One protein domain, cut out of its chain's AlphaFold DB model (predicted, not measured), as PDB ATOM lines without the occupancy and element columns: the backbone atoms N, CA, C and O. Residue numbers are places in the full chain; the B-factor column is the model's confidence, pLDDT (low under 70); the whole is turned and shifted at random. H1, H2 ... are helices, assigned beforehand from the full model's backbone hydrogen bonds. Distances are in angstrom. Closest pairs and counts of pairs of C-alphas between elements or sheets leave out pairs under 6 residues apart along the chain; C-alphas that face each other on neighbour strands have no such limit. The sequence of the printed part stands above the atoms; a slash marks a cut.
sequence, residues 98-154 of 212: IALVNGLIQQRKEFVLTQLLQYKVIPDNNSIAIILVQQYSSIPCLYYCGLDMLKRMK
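Overview. This is residues 98 to 154 of the 212 residues of the protein "Mic1 domain-containing protein" of Entamoeba dispar (strain ATCC PRA-260 / SAW760) (UniProt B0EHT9). Two short helical hairpins, H1 with H2 and H3 with H4, stand side by side and make a small bundle of four roughly aligned helices, set round a four-sided ring in the order H1, H2, H4, H3. The second hairpin is the closer pair, while the first meets it through fewer contacts, H1 with H3 and H2 with H4. The printed part has 57 residues, with four named helices, H1, H2, H3 and H4 along the chain, and no named strand; the class is all helix. It is compact, with a radius of gyration of the C-alphas of 9.9 A, and its C-alphas span 30 by 24 by 16 A along their three main axes.

Along the chain. H1 is residues 98 to 106, 12.2 A from first to last C-alpha, and begins with C-alpha 98 at (30.512, 10.076, 42.093). H2 is residues 110 to 118, 12.0 A long, with C-alpha 110 at (25.275, 14.804, 54.632). H3 is residues 126 to 133, 10.5 A long. H4, the longest helix, is residues 140 to 152, 18.7 A long, and ends with C-alpha 152 at (18.020, -2.789, 46.395).

Arrangement. H1 and H2 form a helical hairpin and touch, the closest C-alphas being those of Leu 104 and Leu 113, 6.4 A apart. They run opposite ways at a shallow tilt of 34 degrees, only just short of steep. H1 also touches H3, with the closest C-alphas, those of Ile 98 and Ile 128, 6.2 A apart; the two run the same way at a shallow tilt of 9 degrees. H2 touches H4, which meets it with residues 141 to 145 alone; the closest C-alphas, of Thr 114 and Leu 142, are 7.1 A apart, and the two run the same way at a shallow tilt of 14 degrees. H3 and H4 form the other helical hairpin and touch, with 20 pairs of C-alphas within 8 A. The closest are those of Val 133 and Tyr 143, 4.2 A apart, and the helices run opposite ways at a shallow tilt of 31 degrees. H1 and H4 are apart, and so are H2 and H3. In H1, H2, H3 and H4 every O i to N i+4 pair is within hydrogen-bond range.

Size, cuts and confidence. The two C-alphas farthest apart, those of Gln 107 and Lys 154, are 30.3 A apart. The printed part has no cut. The link from H1 to H2 is tight, with 3 residues, and those from H2 to H3 and from H3 to H4 are short, with 7 and 6 residues. The mean pLDDT of the printed part is 94.4, and no printed residue is under 70.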
ATOM      1  N   ILE A  98      29.397  10.348  41.177       96.69
ATOM      2  CA  ILE A  98      30.512  10.076  42.093       96.69
ATOM      3  C   ILE A  98      31.149  11.387  42.576       96.69
ATOM      4  O   ILE A  98      31.374  11.555  43.776       96.69
ATOM      5  N   ALA A  99      31.406  12.335  41.671       95.94
ATOM      6  CA  ALA A  99      31.979  13.630  42.025       95.94
ATOM      7  C   ALA A  99      31.053  14.453  42.927       95.94
ATOM      8  O   ALA A  99      31.522  15.022  43.912       95.94
ATOM      9  N   LEU A 100      29.746  14.465  42.645       96.94
ATOM     10  CA  LEU A 100      28.765  15.119  43.509       96.94
ATOM     11  C   LEU A 100      28.740  14.496  44.914       96.94
ATOM     12  O   LEU A 100      28.785  15.220  45.904       96.94
ATOM     13  N   VAL A 101      28.698  13.163  45.011       97.12
ATOM     14  CA  VAL A 101      28.683  12.443  46.297       97.12
ATOM     15  C   VAL A 101      29.933  12.767  47.112       97.12
ATOM     16  O   VAL A 101      29.818  13.150  48.275       97.12
ATOM     17  N   ASN A 102      31.117  12.661  46.505       96.19
ATOM     18  CA  ASN A 102      32.378  12.962  47.183       96.19
ATOM     19  C   ASN A 102      32.449  14.429  47.628       96.19
ATOM     20  O   ASN A 102      32.848  14.695  48.761       96.19
ATOM     21  N   GLY A 103      32.008  15.365  46.781       95.06
ATOM     22  CA  GLY A 103      31.951  16.787  47.117       95.06
ATOM     23  C   GLY A 103      31.045  17.071  48.317       95.06
ATOM     24  O   GLY A 103      31.464  17.748  49.255       95.06
ATOM     25  N   LEU A 104      29.843  16.483  48.347       95.88
ATOM     26  CA  LEU A 104      28.902  16.637  49.463       95.88
ATOM     27  C   LEU A 104      29.446  16.048  50.773       95.88
ATOM     28  O   LEU A 104      29.252  16.646  51.832       95.88
ATOM     29  N   ILE A 105      30.145  14.908  50.719       95.31
ATOM     30  CA  ILE A 105      30.805  14.316  51.896       95.31
ATOM     31  C   ILE A 105      31.930  15.234  52.391       95.31
ATOM     32  O   ILE A 105      31.986  15.558  53.576       95.31
ATOM     33  N   GLN A 106      32.803  15.692  51.491       93.81
ATOM     34  CA  GLN A 106      33.935  16.560  51.830       93.81
ATOM     35  C   GLN A 106      33.477  17.879  52.468       93.81
ATOM     36  O   GLN A 106      34.098  18.361  53.415       93.81
ATOM     37  N   GLN A 107      32.367  18.440  51.984       93.44
ATOM     38  CA  GLN A 107      31.782  19.684  52.487       93.44
ATOM     39  C   GLN A 107      30.872  19.494  53.711       93.44
ATOM     40  O   GLN A 107      30.306  20.474  54.192       93.44
ATOM     41  N   ARG A 108      30.726  18.265  54.229       93.88
ATOM     42  CA  ARG A 108      29.824  17.932  55.347       93.88
ATOM     43  C   ARG A 108      28.375  18.367  55.100       93.88
ATOM     44  O   ARG A 108      27.732  19.020  55.921       93.88
ATOM     45  N   LYS A 109      27.872  18.044  53.906       94.62
ATOM     46  CA  LYS A 109      26.484  18.261  53.473       94.62
ATOM     47  C   LYS A 109      25.717  16.937  53.456       94.62
ATOM     48  O   LYS A 109      25.021  16.603  52.496       94.62
ATOM     49  N   GLU A 110      25.829  16.161  54.532       94.31
ATOM     50  CA  GLU A 110      25.275  14.804  54.632       94.31
ATOM     51  C   GLU A 110      23.749  14.797  54.528       94.31
ATOM     52  O   GLU A 110      23.162  13.871  53.965       94.31
ATOM     53  N   PHE A 111      23.094  15.845  55.037       94.50
ATOM     54  CA  PHE A 111      21.645  16.001  54.940       94.50
ATOM     55  C   PHE A 111      21.178  16.090  53.482       94.50
ATOM     56  O   PHE A 111      20.269  15.362  53.082       94.50
ATOM     57  N   VAL A 112      21.841  16.926  52.674       94.69
ATOM     58  CA  VAL A 112      21.539  17.075  51.243       94.69
ATOM     59  C   VAL A 112      21.775  15.748  50.530       94.69
ATOM     60  O   VAL A 112      20.893  15.262  49.826       94.69
ATOM     61  N   LEU A 113      22.923  15.109  50.774       96.94
ATOM     62  CA  LEU A 113      23.241  13.811  50.181       96.94
ATOM     63  C   LEU A 113      22.187  12.746  50.520       96.94
ATOM     64  O   LEU A 113      21.714  12.039  49.631       96.94
ATOM     65  N   THR A 114      21.760  12.664  51.781       95.06
ATOM     66  CA  THR A 114      20.740  11.700  52.219       95.06
ATOM     67  C   THR A 114      19.412  11.926  51.492       95.06
ATOM     68  O   THR A 114      18.796  10.962  51.039       95.06
ATOM     69  N   GLN A 115      18.997  13.183  51.299       95.06
ATOM     70  CA  GLN A 115      17.796  13.505  50.523       95.06
ATOM     71  C   GLN A 115      17.929  13.072  49.059       95.06
ATOM     72  O   GLN A 115      17.027  12.425  48.527       95.06
ATOM     73  N   LEU A 116      19.057  13.373  48.410       95.75
ATOM     74  CA  LEU A 116      19.285  12.996  47.011       95.75
ATOM     75  C   LEU A 116      19.254  11.474  46.804       95.75
ATOM     76  O   LEU A 116      18.719  10.999  45.799       95.75
ATOM     77  N   LEU A 117      19.778  10.711  47.769       96.12
ATOM     78  CA  LEU A 117      19.732   9.247  47.781       96.12
ATOM     79  C   LEU A 117      18.312   8.717  48.029       96.12
ATOM     80  O   LEU A 117      17.864   7.795  47.342       96.12
ATOM     81  N   GLN A 118      17.585   9.300  48.988       93.44
ATOM     82  CA  GLN A 118      16.224   8.892  49.344       93.44
ATOM     83  C   GLN A 118      15.238   9.120  48.191       93.44
ATOM     84  O   GLN A 118      14.438   8.235  47.886       93.44
ATOM     85  N   TYR A 119      15.325  10.272  47.523       93.31
ATOM     86  CA  TYR A 119      14.465  10.634  46.393       93.31
ATOM     87  C   TYR A 119      14.947  10.092  45.043       93.31
ATOM     88  O   TYR A 119      14.365  10.433  44.016       93.31
ATOM     89  N   LYS A 120      15.986   9.245  45.019       92.38
ATOM     90  CA  LYS A 120      16.513   8.620  43.793       92.38
ATOM     91  C   LYS A 120      16.975   9.610  42.724       92.38
ATOM     92  O   LYS A 120      17.013   9.269  41.547       92.38
ATOM     93  N   VAL A 121      17.379  10.813  43.137       93.25
ATOM     94  CA  VAL A 121      18.084  11.748  42.248       93.25
ATOM     95  C   VAL A 121      19.451  11.169  41.889       93.25
ATOM     96  O   VAL A 121      19.872  11.225  40.736       93.25
ATOM     97  N   ILE A 122      20.113  10.567  42.881       95.31
ATOM     98  CA  ILE A 122      21.287   9.720  42.679       95.31
ATOM     99  C   ILE A 122      20.788   8.275  42.514       95.31
ATOM    100  O   ILE A 122      20.143   7.754  43.433       95.31
ATOM    101  N   PRO A 123      21.038   7.623  41.362       94.00
ATOM    102  CA  PRO A 123      20.580   6.263  41.116       94.00
ATOM    103  C   PRO A 123      21.343   5.254  41.981       94.00
ATOM    104  O   PRO A 123      22.451   5.517  42.453       94.00
ATOM    105  N   ASP A 124      20.753   4.073  42.176       95.12
ATOM    106  CA  ASP A 124      21.461   2.979  42.838       95.12
ATOM    107  C   ASP A 124      22.647   2.540  41.963       95.12
ATOM    108  O   ASP A 124      22.480   2.208  40.789       95.12
ATOM    109  N   ASN A 125      23.849   2.572  42.537       95.12
ATOM    110  CA  ASN A 125      25.092   2.287  41.835       95.12
ATOM    111  C   ASN A 125      26.114   1.639  42.785       95.12
ATOM    112  O   ASN A 125      26.238   2.032  43.945       95.12
ATOM    113  N   ASN A 126      26.865   0.646  42.297       93.75
ATOM    114  CA  ASN A 126      27.831  -0.098  43.114       93.75
ATOM    115  C   ASN A 126      28.978   0.781  43.634       93.75
ATOM    116  O   ASN A 126      29.317   0.695  44.813       93.75
ATOM    117  N   SER A 127      29.559   1.622  42.779       94.94
ATOM    118  CA  SER A 127      30.660   2.526  43.124       94.94
ATOM    119  C   SER A 127      30.235   3.502  44.221       94.94
ATOM    120  O   SER A 127      30.912   3.633  45.241       94.94
ATOM    121  N   ILE A 128      29.056   4.112  44.070       96.94
ATOM    122  CA  ILE A 128      28.475   5.026  45.062       96.94
ATOM    123  C   ILE A 128      28.182   4.292  46.369       96.94
ATOM    124  O   ILE A 128      28.538   4.778  47.442       96.94
ATOM    125  N   ALA A 129      27.585   3.101  46.306       96.44
ATOM    126  CA  ALA A 129      27.298   2.319  47.501       96.44
ATOM    127  C   ALA A 129      28.570   2.013  48.308       96.44
ATOM    128  O   ALA A 129      28.556   2.111  49.533       96.44
ATOM    129  N   ILE A 130      29.680   1.696  47.633       94.19
ATOM    130  CA  ILE A 130      30.975   1.454  48.282       94.19
ATOM    131  C   ILE A 130      31.499   2.729  48.956       94.19
ATOM    132  O   ILE A 130      31.903   2.658  50.116       94.19
ATOM    133  N   ILE A 131      31.440   3.884  48.282       95.81
ATOM    134  CA  ILE A 131      31.844   5.184  48.856       95.81
ATOM    135  C   ILE A 131      31.067   5.481  50.145       95.81
ATOM    136  O   ILE A 131      31.642   5.905  51.148       95.81
ATOM    137  N   LEU A 132      29.757   5.226  50.133       96.62
ATOM    138  CA  LEU A 132      28.881   5.444  51.283       96.62
ATOM    139  C   LEU A 132      29.201   4.492  52.442       96.62
ATOM    140  O   LEU A 132      29.279   4.916  53.592       96.62
ATOM    141  N   VAL A 133      29.440   3.210  52.149       94.88
ATOM    142  CA  VAL A 133      29.792   2.206  53.165       94.88
ATOM    143  C   VAL A 133      31.158   2.487  53.807       94.88
ATOM    144  O   VAL A 133      31.353   2.207  54.988       94.88
ATOM    145  N   GLN A 134      32.096   3.102  53.086       92.38
ATOM    146  CA  GLN A 134      33.378   3.526  53.662       92.38
ATOM    147  C   GLN A 134      33.222   4.579  54.774       92.38
ATOM    148  O   GLN A 134      34.135   4.745  55.580       92.38
ATOM    149  N   GLN A 135      32.060   5.233  54.888       92.88
ATOM    150  CA  GLN A 135      31.767   6.213  55.940       92.88
ATOM    151  C   GLN A 135      31.332   5.584  57.278       92.88
ATOM    152  O   GLN A 135      30.819   6.288  58.144       92.88
ATOM    153  N   TYR A 136      31.526   4.273  57.470       88.44
ATOM    154  CA  TYR A 136      31.105   3.532  58.668       88.44
ATOM    155  C   TYR A 136      31.481   4.206  59.998       88.44
ATOM    156  O   TYR A 136      30.648   4.296  60.897       88.44
ATOM    157  N   SER A 137      32.718   4.696  60.123       85.50
ATOM    158  CA  SER A 137      33.229   5.296  61.361       85.50
ATOM    159  C   SER A 137      32.938   6.792  61.498       85.50
ATOM    160  O   SER A 137      32.907   7.301  62.617       85.50
ATOM    161  N   SER A 138      32.748   7.501  60.385       90.50
ATOM    162  CA  SER A 138      32.600   8.958  60.351       90.50
ATOM    163  C   SER A 138      31.135   9.388  60.359       90.50
ATOM    164  O   SER A 138      30.751  10.272  61.123       90.50
ATOM    165  N   ILE A 139      30.317   8.775  59.502       92.50
ATOM    166  CA  ILE A 139      28.953   9.207  59.203       92.50
ATOM    167  C   ILE A 139      28.050   7.963  59.083       92.50
ATOM    168  O   ILE A 139      27.781   7.475  57.978       92.50
ATOM    169  N   PRO A 140      27.524   7.443  60.211       90.31
ATOM    170  CA  PRO A 140      26.754   6.198  60.225       90.31
ATOM    171  C   PRO A 140      25.513   6.214  59.324       90.31
ATOM    172  O   PRO A 140      25.150   5.184  58.759       90.31
ATOM    173  N   CYS A 141      24.859   7.367  59.148       93.06
ATOM    174  CA  CYS A 141      23.685   7.459  58.275       93.06
ATOM    175  C   CYS A 141      24.024   7.140  56.809       93.06
ATOM    176  O   CYS A 141      23.261   6.431  56.152       93.06
ATOM    177  N   LEU A 142      25.186   7.583  56.316       95.00
ATOM    178  CA  LEU A 142      25.636   7.288  54.956       95.00
ATOM    179  C   LEU A 142      26.008   5.815  54.805       95.00
ATOM    180  O   LEU A 142      25.631   5.204  53.808       95.00
ATOM    181  N   TYR A 143      26.633   5.215  55.822       94.19
ATOM    182  CA  TYR A 143      26.891   3.774  55.839       94.19
ATOM    183  C   TYR A 143      25.610   2.958  55.620       94.19
ATOM    184  O   TYR A 143      25.562   2.104  54.731       94.19
ATOM    185  N   TYR A 144      24.542   3.263  56.364       93.25
ATOM    186  CA  TYR A 144      23.261   2.573  56.192       93.25
ATOM    187  C   TYR A 144      22.620   2.851  54.827       93.25
ATOM    188  O   TYR A 144      22.092   1.924  54.214       93.25
ATOM    189  N   CYS A 145      22.739   4.072  54.294       95.75
ATOM    190  CA  CYS A 145      22.289   4.372  52.932       95.75
ATOM    191  C   CYS A 145      23.009   3.510  51.883       95.75
ATOM    192  O   CYS A 145      22.371   3.023  50.946       95.75
ATOM    193  N   GLY A 146      24.319   3.293  52.049       95.62
ATOM    194  CA  GLY A 146      25.119   2.425  51.187       95.62
ATOM    195  C   GLY A 146      24.703   0.954  51.277       95.62
ATOM    196  O   GLY A 146      24.509   0.306  50.248       95.62
ATOM    197  N   LEU A 147      24.469   0.434  52.489       94.62
ATOM    198  CA  LEU A 147      23.939  -0.924  52.671       94.62
ATOM    199  C   LEU A 147      22.561  -1.095  52.020       94.62
ATOM    200  O   LEU A 147      22.317  -2.084  51.330       94.62
ATOM    201  N   ASP A 148      21.662  -0.130  52.206       95.12
ATOM    202  CA  ASP A 148      20.328  -0.180  51.610       95.12
ATOM    203  C   ASP A 148      20.377  -0.070  50.082       95.12
ATOM    204  O   ASP A 148      19.589  -0.718  49.391       95.12
ATOM    205  N   MET A 149      21.331   0.689  49.535       96.69
ATOM    206  CA  MET A 149      21.606   0.724  48.099       96.69
ATOM    207  C   MET A 149      22.028  -0.652  47.572       96.69
ATOM    208  O   MET A 149      21.430  -1.138  46.611       96.69
ATOM    209  N   LEU A 150      22.971  -1.333  48.233       95.50
ATOM    210  CA  LEU A 150      23.383  -2.693  47.852       95.50
ATOM    211  C   LEU A 150      22.224  -3.697  47.927       95.50
ATOM    212  O   LEU A 150      22.081  -4.528  47.028       95.50
ATOM    213  N   LYS A 151      21.369  -3.603  48.956       93.75
ATOM    214  CA  LYS A 151      20.188  -4.475  49.102       93.75
ATOM    215  C   LYS A 151      19.214  -4.307  47.939       93.75
ATOM    216  O   LYS A 151      18.744  -5.305  47.400       93.75
ATOM    217  N   ARG A 152      18.923  -3.067  47.529       94.38
ATOM    218  CA  ARG A 152      18.020  -2.789  46.395       94.38
ATOM    219  C   ARG A 152      18.578  -3.292  45.068       94.38
ATOM    220  O   ARG A 152      17.819  -3.812  44.256       94.38
ATOM    221  N   MET A 153      19.898  -3.216  44.887       95.12
ATOM    222  CA  MET A 153      20.593  -3.799  43.733       95.12
ATOM    223  C   MET A 153      20.760  -5.323  43.818       95.12
ATOM    224  O   MET A 153      21.322  -5.918  42.903       95.12
ATOM    225  N   LYS A 154      20.298  -5.966  44.902       94.06
ATOM    226  CA  LYS A 154      20.472  -7.403  45.171       94.06
ATOM    227  C   LYS A 154      21.939  -7.854  45.193       94.06
ATOM    228  O   LYS A 154      22.244  -9.011  44.919       94.06
TER     229      LYS A 154